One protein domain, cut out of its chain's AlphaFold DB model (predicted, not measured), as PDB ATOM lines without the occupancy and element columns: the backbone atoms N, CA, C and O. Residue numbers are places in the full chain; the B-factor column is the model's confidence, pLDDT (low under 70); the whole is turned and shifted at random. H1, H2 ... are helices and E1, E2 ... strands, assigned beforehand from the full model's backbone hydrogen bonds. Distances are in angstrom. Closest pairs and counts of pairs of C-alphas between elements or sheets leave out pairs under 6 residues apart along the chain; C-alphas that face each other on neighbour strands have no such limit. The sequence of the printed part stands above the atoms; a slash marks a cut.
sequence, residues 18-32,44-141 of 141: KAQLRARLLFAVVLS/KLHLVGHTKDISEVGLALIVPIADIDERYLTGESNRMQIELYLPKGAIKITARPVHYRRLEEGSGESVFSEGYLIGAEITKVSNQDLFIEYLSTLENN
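AT A GLANCE: This is residues 18 to 32 and 44 to 141 of the 141 residues of the protein "PilZ domain-containing protein" of Acidobacteria bacterium (UniProt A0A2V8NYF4). One strongly twisted antiparallel sheet folds back on itself, E1 and E2 facing E4 and E3 with E5 as the hinge, and helix H1 packs on it, mostly by E4 and E3. The printed part, 113 residues, is mixed: five strands, then one helix. It is compact, radius of gyration of the C-alphas 13.5 A, spanning 37 by 35 by 19 A.

IN THESE COORDINATES: Pass residues 18 to 32, with no named element, and find C-alpha 50 at (32.120, -18.454, -24.784), where E1, residues 50 to 54, begins. Next come E2, 58 to 64; E3, 80 to 86; E4, 89 to 103, 29.2 A long, which bends by 97 degrees at residue 99; and E5, 115 to 125, 25.4 A. H1, 128 to 139, ends at (50.370, -18.796, -18.041).

HOW THE PARTS SIT: Read the sheet as E1, E2, E5, E4, E3. Look for N 52 and O 60, 2.8 A, in the hairpin E1 and E2; N 61 and O 118, 2.8 A, between E2 and E5; N 101 and O 117, 2.8 A, in the hairpin E4 and E5; N 84 and O 91, 2.8 A, in the hairpin E3 and E4. E3, E4 and E5 are a meander, each the antiparallel neighbour of the one before; E2, antiparallel neighbour of E5, completes a Greek key. H1 is on the sheet at a height of 8.6 A; the closest C-alphas of E3 and H1 are those of Leu 86 and Tyr 134, 7.6 A. In H1 every O i to N i+4 pair is within hydrogen-bond range.

THE WHOLE: Residues 33 to 43 are not printed; C-alphas 32 and 44 are 11.5 A apart. The links E2 to E3 and E4 to E5 are long. Confidence is under 70 in 40 residues, among them 18 to 32 and 105 to 113.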
ATOM      1  N   LYS A  18      44.094 -14.444 -22.523       61.38
ATOM      2  CA  LYS A  18      43.226 -14.600 -23.696       61.38
ATOM      3  C   LYS A  18      43.010 -16.092 -23.927       61.38
ATOM      4  O   LYS A  18      43.830 -16.746 -24.560       61.38
ATOM      5  N   ALA A  19      41.917 -16.627 -23.402       61.00
ATOM      6  CA  ALA A  19      41.563 -18.028 -23.556       61.00
ATOM      7  C   ALA A  19      40.263 -18.144 -24.352       61.00
ATOM      8  O   ALA A  19      39.186 -17.810 -23.854       61.00
ATOM      9  N   GLN A  20      40.366 -18.653 -25.582       56.81
ATOM     10  CA  GLN A  20      39.206 -19.067 -26.370       56.81
ATOM     11  C   GLN A  20      38.746 -20.449 -25.890       56.81
ATOM     12  O   GLN A  20      39.075 -21.476 -26.482       56.81
ATOM     13  N   LEU A  21      38.003 -20.497 -24.783       60.53
ATOM     14  CA  LEU A  21      37.330 -21.728 -24.370       60.53
ATOM     15  C   LEU A  21      36.025 -21.878 -25.147       60.53
ATOM     16  O   LEU A  21      35.233 -20.937 -25.243       60.53
ATOM     17  N   ARG A  22      35.742 -23.106 -25.598       53.88
ATOM     18  CA  ARG A  22      34.394 -23.545 -26.003       53.88
ATOM     19  C   ARG A  22      33.506 -23.687 -24.771       53.88
ATOM     20  O   ARG A  22      32.979 -24.758 -24.479       53.88
ATOM     21  N   ALA A  23      33.400 -22.629 -23.988       56.03
ATOM     22  CA  ALA A  23      32.495 -22.643 -22.875       56.03
ATOM     23  C   ALA A  23      31.064 -22.685 -23.435       56.03
ATOM     24  O   ALA A  23      30.759 -22.077 -24.457       56.03
ATOM     25  N   ARG A  24      30.210 -23.490 -22.810       58.12
ATOM     26  CA  ARG A  24      28.758 -23.409 -22.945       58.12
ATOM     27  C   ARG A  24      28.288 -22.866 -21.614       58.12
ATOM     28  O   ARG A  24      27.973 -23.634 -20.712       58.12
ATOM     29  N   LEU A  25      28.395 -21.552 -21.463       61.28
ATOM     30  CA  LEU A  25      28.223 -20.906 -20.166       61.28
ATOM     31  C   LEU A  25      26.746 -20.813 -19.818       61.28
ATOM     32  O   LEU A  25      26.156 -19.752 -19.974       61.28
ATOM     33  N   LEU A  26      26.177 -21.914 -19.328       59.53
ATOM     34  CA  LEU A  26      24.875 -21.892 -18.681       59.53
ATOM     35  C   LEU A  26      24.973 -20.983 -17.476       59.53
ATOM     36  O   LEU A  26      25.685 -21.305 -16.521       59.53
ATOM     37  N   PHE A  27      24.239 -19.877 -17.527       64.69
ATOM     38  CA  PHE A  27      24.012 -19.087 -16.341       64.69
ATOM     39  C   PHE A  27      22.570 -18.825 -16.037       64.69
ATOM     40  O   PHE A  27      21.797 -18.571 -16.945       64.69
ATOM     41  N   ALA A  28      22.256 -18.916 -14.745       58.59
ATOM     42  CA  ALA A  28      20.974 -18.577 -14.164       58.59
ATOM     43  C   ALA A  28      21.136 -17.294 -13.350       58.59
ATOM     44  O   ALA A  28      21.993 -17.220 -12.464       58.59
ATOM     45  N   VAL A  29      20.295 -16.308 -13.653       59.78
ATOM     46  CA  VAL A  29      20.122 -15.104 -12.840       59.78
ATOM     47  C   VAL A  29      18.889 -15.311 -11.970       59.78
ATOM     48  O   VAL A  29      17.827 -15.677 -12.468       59.78
ATOM     49  N   VAL A  30      19.033 -15.101 -10.664       57.25
ATOM     50  CA  VAL A  30      17.899 -15.076  -9.733       57.25
ATOM     51  C   VAL A  30      17.658 -13.625  -9.349       57.25
ATOM     52  O   VAL A  30      18.428 -13.056  -8.579       57.25
ATOM     53  N   LEU A  31      16.603 -13.029  -9.900       53.59
ATOM     54  CA  LEU A  31      16.106 -11.728  -9.463       53.59
ATOM     55  C   LEU A  31      15.191 -11.957  -8.259       53.59
ATOM     56  O   LEU A  31      14.243 -12.738  -8.335       53.59
ATOM     57  N   SER A  32      15.511 -11.319  -7.137       45.53
ATOM     58  CA  SER A  32      14.651 -11.312  -5.954       45.53
ATOM     59  C   SER A  32      13.948  -9.963  -5.915       45.53
ATOM     60  O   SER A  32      14.556  -8.976  -5.518       45.53
ATOM     61  N   LYS A  44      14.211 -18.356 -14.581       59.44
ATOM     62  CA  LYS A  44      15.620 -18.704 -14.766       59.44
ATOM     63  C   LYS A  44      15.910 -18.588 -16.253       59.44
ATOM     64  O   LYS A  44      15.496 -19.445 -17.031       59.44
ATOM     65  N   LEU A  45      16.583 -17.517 -16.652       65.19
ATOM     66  CA  LEU A  45      17.143 -17.430 -17.992       65.19
ATOM     67  C   LEU A  45      18.368 -18.349 -18.049       65.19
ATOM     68  O   LEU A  45      19.139 -18.348 -17.097       65.19
ATOM     69  N   HIS A  46      18.510 -19.145 -19.109       67.50
ATOM     70  CA  HIS A  46      19.664 -20.011 -19.353       67.50
ATOM     71  C   HIS A  46      20.313 -19.584 -20.661       67.50
ATOM     72  O   HIS A  46      19.687 -19.683 -21.711       67.50
ATOM     73  N   LEU A  47      21.557 -19.126 -20.590       72.12
ATOM     74  CA  LEU A  47      22.283 -18.601 -21.746       72.12
ATOM     75  C   LEU A  47      23.454 -19.494 -22.107       72.12
ATOM     76  O   LEU A  47      23.886 -20.306 -21.298       72.12
ATOM     77  N   VAL A  48      23.935 -19.398 -23.342       76.19
ATOM     78  CA  VAL A  48      25.083 -20.175 -23.811       76.19
ATOM     79  C   VAL A  48      26.000 -19.247 -24.597       76.19
ATOM     80  O   VAL A  48      25.602 -18.646 -25.586       76.19
ATOM     81  N   GLY A  49      27.252 -19.140 -24.163       78.12
ATOM     82  CA  GLY A  49      28.272 -18.311 -24.806       78.12
ATOM     83  C   GLY A  49      29.677 -18.773 -24.439       78.12
ATOM     84  O   GLY A  49      29.814 -19.730 -23.680       78.12
ATOM     85  N   HIS A  50      30.704 -18.090 -24.945       80.75
ATOM     86  CA  HIS A  50      32.120 -18.454 -24.784       80.75
ATOM     87  C   HIS A  50      32.899 -17.418 -23.959       80.75
ATOM     88  O   HIS A  50      32.451 -16.287 -23.787       80.75
ATOM     89  N   THR A  51      34.074 -17.778 -23.432       83.62
ATOM     90  CA  THR A  51      34.944 -16.823 -22.718       83.62
ATOM     91  C   THR A  51      35.849 -16.074 -23.698       83.62
ATOM     92  O   THR A  51      36.422 -16.687 -24.598       83.62
ATOM     93  N   LYS A  52      36.027 -14.765 -23.493       82.75
ATOM     94  CA  LYS A  52      37.047 -13.944 -24.169       82.75
ATOM     95  C   LYS A  52      38.372 -13.968 -23.407       82.75
ATOM     96  O   LYS A  52      39.438 -14.121 -23.998       82.75
ATOM     97  N   ASP A  53      38.289 -13.798 -22.090       82.06
ATOM     98  CA  ASP A  53      39.428 -13.850 -21.182       82.06
ATOM     99  C   ASP A  53      39.024 -14.400 -19.814       82.06
ATOM    100  O   ASP A  53      37.847 -14.381 -19.440       82.06
ATOM    101  N   ILE A  54      40.007 -14.932 -19.090       85.06
ATOM    102  CA  ILE A  54      39.825 -15.469 -17.744       85.06
ATOM    103  C   ILE A  54      41.042 -15.162 -16.869       85.06
ATOM    104  O   ILE A  54      42.179 -15.109 -17.347       85.06
ATOM    105  N   SER A  55      40.790 -14.929 -15.588       84.69
ATOM    106  CA  SER A  55      41.782 -14.787 -14.528       84.69
ATOM    107  C   SER A  55      41.273 -15.435 -13.242       84.69
ATOM    108  O   SER A  55      40.133 -15.889 -13.169       84.69
ATOM    109  N   GLU A  56      42.110 -15.442 -12.207       85.25
ATOM    110  CA  GLU A  56      41.752 -15.961 -10.883       85.25
ATOM    111  C   GLU A  56      40.518 -15.266 -10.278       85.25
ATOM    112  O   GLU A  56      39.671 -15.909  -9.661       85.25
ATOM    113  N   VAL A  57      40.393 -13.953 -10.491       86.06
ATOM    114  CA  VAL A  57      39.365 -13.108  -9.855       86.06
ATOM    115  C   VAL A  57      38.238 -12.690 -10.798       86.06
ATOM    116  O   VAL A  57      37.268 -12.069 -10.368       86.06
ATOM    117  N   GLY A  58      38.338 -12.974 -12.095       87.06
ATOM    118  CA  GLY A  58      37.362 -12.477 -13.055       87.06
ATOM    119  C   GLY A  58      37.385 -13.194 -14.390       87.06
ATOM    120  O   GLY A  58      38.325 -13.899 -14.737       87.06
ATOM    121  N   LEU A  59      36.326 -12.984 -15.162       87.44
ATOM    122  CA  LEU A  59      36.217 -13.495 -16.518       87.44
ATOM    123  C   LEU A  59      35.436 -12.534 -17.408       87.44
ATOM    124  O   LEU A  59      34.585 -11.779 -16.933       87.44
ATOM    125  N   ALA A  60      35.733 -12.563 -18.701       86.75
ATOM    126  CA  ALA A  60      34.963 -11.878 -19.724       86.75
ATOM    127  C   ALA A  60      34.254 -12.904 -20.611       86.75
ATOM    128  O   ALA A  60      34.878 -13.834 -21.124       86.75
ATOM    129  N   LEU A  61      32.949 -12.725 -20.790       85.12
ATOM    130  CA  LEU A  61      32.063 -13.645 -21.497       85.12
ATOM    131  C   LEU A  61      31.486 -12.978 -22.731       85.12
ATOM    132  O   LEU A  61      31.148 -11.803 -22.674       85.12
ATOM    133  N   ILE A  62      31.333 -13.730 -23.811       83.69
ATOM    134  CA  ILE A  62      30.653 -13.290 -25.023       83.69
ATOM    135  C   ILE A  62      29.416 -14.151 -25.221       83.69
ATOM    136  O   ILE A  62      29.514 -15.376 -25.345       83.69
ATOM    137  N   VAL A  63      28.258 -13.498 -25.259       81.38
ATOM    138  CA  VAL A  63      26.946 -14.131 -25.447       81.38
ATOM    139  C   VAL A  63      26.202 -13.495 -26.624       81.38
ATOM    140  O   VAL A  63      26.396 -12.302 -26.860       81.38
ATOM    141  N   PRO A  64      25.359 -14.239 -27.358       78.81
ATOM    142  CA  PRO A  64      24.507 -13.666 -28.399       78.81
ATOM    143  C   PRO A  64      23.481 -12.688 -27.817       78.81
ATOM    144  O   PRO A  64      22.914 -12.944 -26.757       78.81
ATOM    145  N   ILE A  65      23.186 -11.603 -28.541       73.50
ATOM    146  CA  ILE A  65      22.136 -10.644 -28.145       73.50
ATOM    147  C   ILE A  65      20.738 -11.276 -28.149       73.50
ATOM    148  O   ILE A  65      19.902 -10.927 -27.325       73.50
ATOM    149  N   ALA A  66      20.503 -12.244 -29.041       66.56
ATOM    150  CA  ALA A  66      19.212 -12.914 -29.200       66.56
ATOM    151  C   ALA A  66      18.743 -13.635 -27.927       66.56
ATOM    152  O   ALA A  66      17.543 -13.828 -27.742       66.56
ATOM    153  N   ASP A  67      19.682 -13.998 -27.052       65.88
ATOM    154  CA  ASP A  67      19.378 -14.772 -25.860       65.88
ATOM    155  C   ASP A  67      19.266 -13.886 -24.601       65.88
ATOM    156  O   ASP A  67      18.739 -14.342 -23.592       65.88
ATOM    157  N   ILE A  68      19.701 -12.614 -24.621       70.44
ATOM    158  CA  ILE A  68      19.798 -11.784 -23.407       70.44
ATOM    159  C   ILE A  68      19.187 -10.383 -23.549       70.44
ATOM    160  O   ILE A  68      19.521  -9.616 -24.445       70.44
ATOM    161  N   ASP A  69      18.330 -10.021 -22.591       69.00
ATOM    162  CA  ASP A  69      17.817  -8.655 -22.413       69.00
ATOM    163  C   ASP A  69      18.703  -7.885 -21.412       69.00
ATOM    164  O   ASP A  69      19.110  -8.421 -20.374       69.00
ATOM    165  N   GLU A  70      18.993  -6.614 -21.700       67.81
ATOM    166  CA  GLU A  70      19.849  -5.749 -20.876       67.81
ATOM    167  C   GLU A  70      19.378  -5.630 -19.423       67.81
ATOM    168  O   GLU A  70      20.205  -5.470 -18.523       67.81
ATOM    169  N   ARG A  71      18.076  -5.796 -19.155       68.00
ATOM    170  CA  ARG A  71      17.525  -5.782 -17.788       68.00
ATOM    171  C   ARG A  71      18.147  -6.830 -16.857       68.00
ATOM    172  O   ARG A  71      18.129  -6.664 -15.641       68.00
ATOM    173  N   TYR A  72      18.705  -7.911 -17.406       64.94
ATOM    174  CA  TYR A  72      19.387  -8.951 -16.629       64.94
ATOM    175  C   TYR A  72      20.851  -8.602 -16.319       64.94
ATOM    176  O   TYR A  72      21.469  -9.240 -15.465       64.94
ATOM    177  N   LEU A  73      21.406  -7.582 -16.977       67.69
ATOM    178  CA  LEU A  73      22.794  -7.137 -16.830       67.69
ATOM    179  C   LEU A  73      22.943  -5.914 -15.917       67.69
ATOM    180  O   LEU A  73      24.037  -5.670 -15.412       67.69
ATOM    181  N   THR A  74      21.864  -5.163 -15.684       65.31
ATOM    182  CA  THR A  74      21.876  -3.898 -14.930       65.31
ATOM    183  C   THR A  74      21.605  -4.034 -13.428       65.31
ATOM    184  O   THR A  74      21.742  -3.055 -12.699       65.31
ATOM    185  N   GLY A  75      21.240  -5.218 -12.930       62.50
ATOM    186  CA  GLY A  75      20.913  -5.404 -11.511       62.50
ATOM    187  C   GLY A  75      22.150  -5.527 -10.615       62.50
ATOM    188  O   GLY A  75      22.941  -6.461 -10.752       62.50
ATOM    189  N   GLU A  76      22.284  -4.635  -9.629       55.16
ATOM    190  CA  GLU A  76      23.410  -4.608  -8.675       55.16
ATOM    191  C   GLU A  76      23.521  -5.876  -7.803       55.16
ATOM    192  O   GLU A  76      24.606  -6.215  -7.323       55.16
ATOM    193  N   SER A  77      22.414  -6.609  -7.632       57.94
ATOM    194  CA  SER A  77      22.331  -7.856  -6.852       57.94
ATOM    195  C   SER A  77      22.441  -9.129  -7.702       57.94
ATOM    196  O   SER A  77      22.239 -10.236  -7.196       57.94
ATOM    197  N   ASN A  78      22.760  -9.006  -8.992       70.12
ATOM    198  CA  ASN A  78      22.703 -10.141  -9.902       70.12
ATOM    199  C   ASN A  78      23.881 -11.087  -9.651       70.12
ATOM    200  O   ASN A  78      25.049 -10.725  -9.773       70.12
ATOM    201  N   ARG A  79      23.575 -12.337  -9.301       76.88
ATOM    202  CA  ARG A  79      24.556 -13.425  -9.277       76.88
ATOM    203  C   ARG A  79      24.370 -14.277 -10.519       76.88
ATOM    204  O   ARG A  79      23.252 -14.667 -10.840       76.88
ATOM    205  N   MET A  80      25.477 -14.590 -11.171       79.62
ATOM    206  CA  MET A  80      25.553 -15.494 -12.308       79.62
ATOM    207  C   MET A  80      26.185 -16.796 -11.832       79.62
ATOM    208  O   MET A  80      27.307 -16.797 -11.329       79.62
ATOM    209  N   GLN A  81      25.474 -17.909 -11.967       84.19
ATOM    210  CA  GLN A  81      26.086 -19.237 -11.873       84.19
ATOM    211  C   GLN A  81      26.597 -19.610 -13.251       84.19
ATOM    212  O   GLN A  81      25.870 -19.399 -14.184       84.19
ATOM    213  N   ILE A  82      27.799 -20.125 -13.420       83.50
ATOM    214  CA  ILE A  82      28.429 -20.307 -14.724       83.50
ATOM    215  C   ILE A  82      29.002 -21.716 -14.761       83.50
ATOM    216  O   ILE A  82      29.821 -22.061 -13.912       83.50
ATOM    217  N   GLU A  83      28.603 -22.531 -15.732       87.00
ATOM    218  CA  GLU A  83      29.244 -23.825 -15.982       87.00
ATOM    219  C   GLU A  83      30.340 -23.680 -17.045       87.00
ATOM    220  O   GLU A  83      30.078 -23.332 -18.197       87.00
ATOM    221  N   LEU A  84      31.587 -23.920 -16.643       84.06
ATOM    222  CA  LEU A  84      32.763 -23.807 -17.496       84.06
ATOM    223  C   LEU A  84      33.310 -25.201 -17.807       84.06
ATOM    224  O   LEU A  84      33.735 -25.918 -16.903       84.06
ATOM    225  N   TYR A  85      33.339 -25.570 -19.087       83.88
ATOM    226  CA  TYR A  85      33.926 -26.829 -19.552       83.88
ATOM    227  C   TYR A  85      35.424 -26.646 -19.805       83.88
ATOM    228  O   TYR A  85      35.825 -26.085 -20.825       83.88
ATOM    229  N   LEU A  86      36.248 -27.110 -18.864       82.38
ATOM    230  CA  LEU A  86      37.699 -27.178 -19.014       82.38
ATOM    231  C   LEU A  86      38.094 -28.500 -19.698       82.38
ATOM    232  O   LEU A  86      37.334 -29.469 -19.631       82.38
ATOM    233  N   PRO A  87      39.302 -28.603 -20.291       81.31
ATOM    234  CA  PRO A  87      39.767 -29.841 -20.928       81.31
ATOM    235  C   PRO A  87      39.726 -31.080 -20.021       81.31
ATOM    236  O   PRO A  87      39.537 -32.194 -20.498       81.31
ATOM    237  N   LYS A  88      39.893 -30.885 -18.709       81.75
ATOM    238  CA  LYS A  88      39.920 -31.950 -17.699       81.75
ATOM    239  C   LYS A  88      38.577 -32.185 -16.992       81.75
ATOM    240  O   LYS A  88      38.476 -33.104 -16.186       81.75
ATOM    241  N   GLY A  89      37.557 -31.367 -17.256       82.81
ATOM    242  CA  GLY A  89      36.251 -31.480 -16.606       82.81
ATOM    243  C   GLY A  89      35.500 -30.156 -16.498       82.81
ATOM    244  O   GLY A  89      36.053 -29.081 -16.716       82.81
ATOM    245  N   ALA A  90      34.216 -30.230 -16.154       86.94
ATOM    246  CA  ALA A  90      33.392 -29.045 -15.936       86.94
ATOM    247  C   ALA A  90      33.541 -28.513 -14.502       86.94
ATOM    248  O   ALA A  90      33.558 -29.288 -13.543       86.94
ATOM    249  N   ILE A  91      33.584 -27.190 -14.348       88.81
ATOM    250  CA  ILE A  91      33.520 -26.507 -13.051       88.81
ATOM    251  C   ILE A  91      32.349 -25.530 -13.015       88.81
ATOM    252  O   ILE A  91      31.933 -24.996 -14.042       88.81
ATOM    253  N   LYS A  92      31.828 -25.265 -11.816       89.50
ATOM    254  CA  LYS A  92      30.799 -24.249 -11.584       89.50
ATOM    255  C   LYS A  92      31.427 -23.025 -10.935       89.50
ATOM    256  O   LYS A  92      32.072 -23.130  -9.894       89.50
ATOM    257  N   ILE A  93      31.197 -21.863 -11.522       88.25
ATOM    258  CA  ILE A  93      31.665 -20.563 -11.051       88.25
ATOM    259  C   ILE A  93      30.443 -19.742 -10.641       88.25
ATOM    260  O   ILE A  93      29.445 -19.719 -11.341       88.25
ATOM    261  N   THR A  94      30.479 -19.072  -9.495       88.44
ATOM    262  CA  THR A  94      29.525 -18.000  -9.181       88.44
ATOM    263  C   THR A  94      30.237 -16.678  -9.375       88.44
ATOM    264  O   THR A  94      31.301 -16.469  -8.791       88.44
ATOM    265  N   ALA A  95      29.662 -15.778 -10.158       86.75
ATOM    266  CA  ALA A  95      30.242 -14.480 -10.454       86.75
ATOM    267  C   ALA A  95      29.194 -13.365 -10.380       86.75
ATOM    268  O   ALA A  95      27.994 -13.616 -10.490       86.75
ATOM    269  N   ARG A  96      29.648 -12.128 -10.198       85.62
ATOM    270  CA  ARG A  96      28.817 -10.922 -10.259       85.62
ATOM    271  C   ARG A  96      29.146 -10.158 -11.543       85.62
ATOM    272  O   ARG A  96      30.332  -9.950 -11.801       85.62
ATOM    273  N   PRO A  97      28.161  -9.750 -12.361       84.44
ATOM    274  CA  PRO A  97      28.436  -8.889 -13.498       84.44
ATOM    275  C   PRO A  97      28.913  -7.532 -12.969       84.44
ATOM    276  O   PRO A  97      28.323  -6.972 -12.050       84.44
ATOM    277  N   VAL A  98      30.016  -7.031 -13.519       84.69
ATOM    278  CA  VAL A  98      30.610  -5.741 -13.128       84.69
ATOM    279  C   VAL A  98      30.578  -4.718 -14.256       84.69
ATOM    280  O   VAL A  98      30.668  -3.524 -13.996       84.69
ATOM    281  N   HIS A  99      30.463  -5.166 -15.506       83.50
ATOM    282  CA  HIS A  99      30.164  -4.321 -16.660       83.50
ATOM    283  C   HIS A  99      29.682  -5.181 -17.827       83.50
ATOM    284  O   HIS A  99      29.979  -6.375 -17.893       83.50
ATOM    285  N   TYR A 100      29.004  -4.561 -18.786       85.19
ATOM    286  CA  TYR A 100      28.692  -5.171 -20.071       85.19
ATOM    287  C   TYR A 100      28.905  -4.168 -21.205       85.19
ATOM    288  O   TYR A 100      28.899  -2.956 -20.993       85.19
ATOM    289  N   ARG A 101      29.141  -4.674 -22.413       85.06
ATOM    290  CA  ARG A 101      29.274  -3.876 -23.633       85.06
ATOM    291  C   ARG A 101      28.661  -4.637 -24.794       85.06
ATOM    292  O   ARG A 101      28.974  -5.812 -24.964       85.06
ATOM    293  N   ARG A 102      27.835  -3.978 -25.603       83.31
ATOM    294  CA  ARG A 102      27.362  -4.555 -26.865       83.31
ATOM    295  C   ARG A 102      28.537  -4.725 -27.832       83.31
ATOM    296  O   ARG A 102      29.425  -3.876 -27.904       83.31
ATOM    297  N   LEU A 103      28.567  -5.856 -28.515       81.38
ATOM    298  CA  LEU A 103      29.491  -6.175 -29.588       81.38
ATOM    299  C   LEU A 103      28.733  -6.016 -30.899       81.38
ATOM    300  O   LEU A 103      27.743  -6.709 -31.134       81.38
ATOM    301  N   GLU A 104      29.219  -5.088 -31.713       74.81
ATOM    302  CA  GLU A 104      28.714  -4.830 -33.056       74.81
ATOM    303  C   GLU A 104      29.213  -5.898 -34.037       74.81
ATOM    304  O   GLU A 104      30.295  -6.489 -33.861       74.81
ATOM    305  N   GLU A 105      28.435  -6.095 -35.098       66.88
ATOM    306  CA  GLU A 105      28.771  -6.997 -36.192       66.88
ATOM    307  C   GLU A 105      30.086  -6.602 -36.866       66.88
ATOM    308  O   GLU A 105      30.381  -5.430 -37.090       66.88
ATOM    309  N   GLY A 106      30.927  -7.598 -37.158       63.81
ATOM    310  CA  GLY A 106      32.202  -7.379 -37.846       63.81
ATOM    311  C   GLY A 106      33.341  -6.840 -36.971       63.81
ATOM    312  O   GLY A 106      34.431  -6.604 -37.484       63.81
ATOM    313  N   SER A 107      33.152  -6.709 -35.652       63.34
ATOM    314  CA  SER A 107      34.215  -6.282 -34.720       63.34
ATOM    315  C   SER A 107      35.374  -7.284 -34.574       63.34
ATOM    316  O   SER A 107      36.402  -6.958 -33.984       63.34
ATOM    317  N   GLY A 108      35.222  -8.517 -35.077       64.19
ATOM    318  CA  GLY A 108      36.217  -9.593 -34.968       64.19
ATOM    319  C   GLY A 108      36.415 -10.129 -33.543       64.19
ATOM    320  O   GLY A 108      37.168 -11.079 -33.340       64.19
ATOM    321  N   GLU A 109      35.738  -9.545 -32.553       62.78
ATOM    322  CA  GLU A 109      35.805  -9.968 -31.155       62.78
ATOM    323  C   GLU A 109      34.791 -11.063 -30.815       62.78
ATOM    324  O   GLU A 109      34.940 -11.714 -29.786       62.78
ATOM    325  N   SER A 110      33.782 -11.264 -31.663       63.75
ATOM    326  CA  SER A 110      32.682 -12.206 -31.469       63.75
ATOM    327  C   SER A 110      32.549 -13.128 -32.677       63.75
ATOM    328  O   SER A 110      32.663 -12.692 -33.820       63.75
ATOM    329  N   VAL A 111      32.266 -14.407 -32.417       65.38
ATOM    330  CA  VAL A 111      31.840 -15.374 -33.449       65.38
ATOM    331  C   VAL A 111      30.374 -15.137 -33.855       65.38
ATOM    332  O   VAL A 111      29.926 -15.621 -34.889       65.38
ATOM    333  N   PHE A 112      29.619 -14.394 -33.045       67.50
ATOM    334  CA  PHE A 112      28.239 -14.001 -33.321       67.50
ATOM    335  C   PHE A 112      28.191 -12.677 -34.085       67.50
ATOM    336  O   PHE A 112      28.984 -11.784 -33.777       67.50
ATOM    337  N   SER A 113      27.218 -12.537 -34.995       65.38
ATOM    338  CA  SER A 113      26.911 -11.272 -35.678       65.38
ATOM    339  C   SER A 113      26.643 -10.136 -34.695       65.38
ATOM    340  O   SER A 113      27.149  -9.047 -34.880       65.38
ATOM    341  N   GLU A 114      25.937 -10.386 -33.594       73.44
ATOM    342  CA  GLU A 114      25.750  -9.409 -32.520       73.44
ATOM    343  C   GLU A 114      25.809 -10.115 -31.165       73.44
ATOM    344  O   GLU A 114      25.331 -11.246 -31.009       73.44
ATOM    345  N   GLY A 115      26.385  -9.458 -30.162       79.94
ATOM    346  CA  GLY A 115      26.511 -10.056 -28.837       79.94
ATOM    347  C   GLY A 115      26.745  -9.051 -27.726       79.94
ATOM    348  O   GLY A 115      26.818  -7.851 -27.955       79.94
ATOM    349  N   TYR A 116      26.905  -9.552 -26.509       83.19
ATOM    350  CA  TYR A 116      27.388  -8.772 -25.379       83.19
ATOM    351  C   TYR A 116      28.685  -9.363 -24.855       83.19
ATOM    352  O   TYR A 116      28.783 -10.567 -24.625       83.19
ATOM    353  N   LEU A 117      29.656  -8.487 -24.612       86.00
ATOM    354  CA  LEU A 117      30.788  -8.754 -23.748       86.00
ATOM    355  C   LEU A 117      30.378  -8.447 -22.309       86.00
ATOM    356  O   LEU A 117      30.141  -7.289 -21.974       86.00
ATOM    357  N   ILE A 118      30.333  -9.459 -21.453       85.69
ATOM    358  CA  ILE A 118      30.009  -9.334 -20.033       85.69
ATOM    359  C   ILE A 118      31.290  -9.539 -19.233       85.69
ATOM    360  O   ILE A 118      31.883 -10.617 -19.253       85.69
ATOM    361  N   GLY A 119      31.719  -8.510 -18.513       87.81
ATOM    362  CA  GLY A 119      32.761  -8.627 -17.506       87.81
ATOM    363  C   GLY A 119      32.161  -9.073 -16.181       87.81
ATOM    364  O   GLY A 119      31.248  -8.431 -15.664       87.81
ATOM    365  N   ALA A 120      32.701 -10.146 -15.612       86.88
ATOM    366  CA  ALA A 120      32.229 -10.735 -14.373       86.88
ATOM    367  C   ALA A 120      33.366 -10.893 -13.354       86.88
ATOM    368  O   ALA A 120      34.488 -11.264 -13.700       86.88
ATOM    369  N   GLU A 121      33.062 -10.615 -12.092       89.06
ATOM    370  CA  GLU A 121      33.932 -10.839 -10.936       89.06
ATOM    371  C   GLU A 121      33.599 -12.194 -10.309       89.06
ATOM    372  O   GLU A 121      32.451 -12.438  -9.935       89.06
ATOM    373  N   ILE A 122      34.586 -13.086 -10.207       90.19
ATOM    374  CA  ILE A 122      34.415 -14.420  -9.628       90.19
ATOM    375  C   ILE A 122      34.271 -14.285  -8.112       90.19
ATOM    376  O   ILE A 122      35.123 -13.727  -7.434       90.19
ATOM    377  N   THR A 123      33.191 -14.844  -7.577       89.31
ATOM    378  CA  THR A 123      32.896 -14.868  -6.135       89.31
ATOM    379  C   THR A 123      33.039 -16.262  -5.531       89.31
ATOM    380  O   THR A 123      33.271 -16.394  -4.332       89.31
ATOM    381  N   LYS A 124      32.886 -17.318  -6.341       90.25
ATOM    382  CA  LYS A 124      33.035 -18.709  -5.905       90.25
ATOM    383  C   LYS A 124      33.400 -19.613  -7.074       90.25
ATOM    384  O   LYS A 124      32.877 -19.432  -8.169       90.25
ATOM    385  N   VAL A 125      34.201 -20.639  -6.814       91.06
ATOM    386  CA  VAL A 125      34.515 -21.718  -7.761       91.06
ATOM    387  C   VAL A 125      34.267 -23.059  -7.071       91.06
ATOM    388  O   VAL A 125      34.580 -23.213  -5.895       91.06
ATOM    389  N   SER A 126      33.648 -24.020  -7.760       91.94
ATOM    390  CA  SER A 126      33.302 -25.322  -7.170       91.94
ATOM    391  C   SER A 126      34.498 -26.254  -6.997       91.94
ATOM    392  O   SER A 126      34.481 -27.090  -6.104       91.94
ATOM    393  N   ASN A 127      35.499 -26.143  -7.870       91.38
ATOM    394  CA  ASN A 127      36.738 -26.909  -7.811       91.38
ATOM    395  C   ASN A 127      37.903 -25.952  -8.076       91.38
ATOM    396  O   ASN A 127      38.205 -25.635  -9.227       91.38
ATOM    397  N   GLN A 128      38.471 -25.427  -6.992       89.12
ATOM    398  CA  GLN A 128      39.506 -24.402  -7.050       89.12
ATOM    399  C   GLN A 128      40.834 -24.964  -7.572       89.12
ATOM    400  O   GLN A 128      41.489 -24.291  -8.359       89.12
ATOM    401  N   ASP A 129      41.171 -26.213  -7.243       90.25
ATOM    402  CA  ASP A 129      42.409 -26.857  -7.698       90.25
ATOM    403  C   ASP A 129      42.421 -27.036  -9.218       90.25
ATOM    404  O   ASP A 129      43.370 -26.635  -9.888       90.25
ATOM    405  N   LEU A 130      41.325 -27.557  -9.786       88.75
ATOM    406  CA  LEU A 130      41.187 -27.732 -11.235       88.75
ATOM    407  C   LEU A 130      41.210 -26.390 -11.979       88.75
ATOM    408  O   LEU A 130      41.697 -26.301 -13.106       88.75
ATOM    409  N   PHE A 131      40.666 -25.349 -11.350       87.81
ATOM    410  CA  PHE A 131      40.647 -24.005 -11.908       87.81
ATOM    411  C   PHE A 131      42.037 -23.361 -11.908       87.81
ATOM    412  O   PHE A 131      42.463 -22.863 -12.945       87.81
ATOM    413  N   ILE A 132      42.757 -23.419 -10.783       87.81
ATOM    414  CA  ILE A 132      44.122 -22.892 -10.663       87.81
ATOM    415  C   ILE A 132      45.067 -23.649 -11.592       87.81
ATOM    416  O   ILE A 132      45.803 -23.014 -12.341       87.81
ATOM    417  N   GLU A 133      45.003 -24.983 -11.610       88.31
ATOM    418  CA  GLU A 133      45.826 -25.795 -12.508       88.31
ATOM    419  C   GLU A 133      45.623 -25.362 -13.964       88.31
ATOM    420  O   GLU A 133      46.585 -25.169 -14.706       88.31
ATOM    421  N   TYR A 134      44.369 -25.151 -14.366       84.50
ATOM    422  CA  TYR A 134      44.058 -24.669 -15.702       84.50
ATOM    423  C   TYR A 134      44.625 -23.267 -15.970       84.50
ATOM    424  O   TYR A 134      45.231 -23.054 -17.021       84.50
ATOM    425  N   LEU A 135      44.495 -22.321 -15.036       84.75
ATOM    426  CA  LEU A 135      45.100 -20.990 -15.179       84.75
ATOM    427  C   LEU A 135      46.624 -21.079 -15.347       84.75
ATOM    428  O   LEU A 135      47.170 -20.425 -16.233       84.75
ATOM    429  N   SER A 136      47.296 -21.964 -14.609       85.38
ATOM    430  CA  SER A 136      48.731 -22.214 -14.781       85.38
ATOM    431  C   SER A 136      49.080 -22.791 -16.158       85.38
ATOM    432  O   SER A 136      50.166 -22.531 -16.674       85.38
ATOM    433  N   THR A 137      48.184 -23.549 -16.803       83.94
ATOM    434  CA  THR A 137      48.414 -23.984 -18.197       83.94
ATOM    435  C   THR A 137      48.312 -22.843 -19.206       83.94
ATOM    436  O   THR A 137      48.958 -22.904 -20.248       83.94
ATOM    437  N   LEU A 138      47.532 -21.802 -18.901       79.50
ATOM    438  CA  LEU A 138      47.418 -20.606 -19.736       79.50
ATOM    439  C   LEU A 138      48.575 -19.625 -19.526       79.50
ATOM    440  O   LEU A 138      48.902 -18.887 -20.444       79.50
ATOM    441  N   GLU A 139      49.182 -19.609 -18.338       71.94
ATOM    442  CA  GLU A 139      50.370 -18.796 -18.041       71.94
ATOM    443  C   GLU A 139      51.621 -19.255 -18.789       71.94
ATOM    444  O   GLU A 139      52.491 -18.445 -19.098       71.94
ATOM    445  N   ASN A 140      51.718 -20.553 -19.066       61.00
ATOM    446  CA  ASN A 140      52.897 -21.168 -19.672       61.00
ATOM    447  C   ASN A 140      52.837 -21.246 -21.210       61.00
ATOM    448  O   ASN A 140      53.657 -21.946 -21.805       61.00
ATOM    449  N   ASN A 141      51.874 -20.572 -21.845       51.84
ATOM    450  CA  ASN A 141      51.590 -20.654 -23.282       51.84
ATOM    451  C   ASN A 141      51.528 -19.254 -23.905       51.84
ATOM    452  O   ASN A 141      52.083 -19.076 -25.010       51.84
TER     453      ASN A 141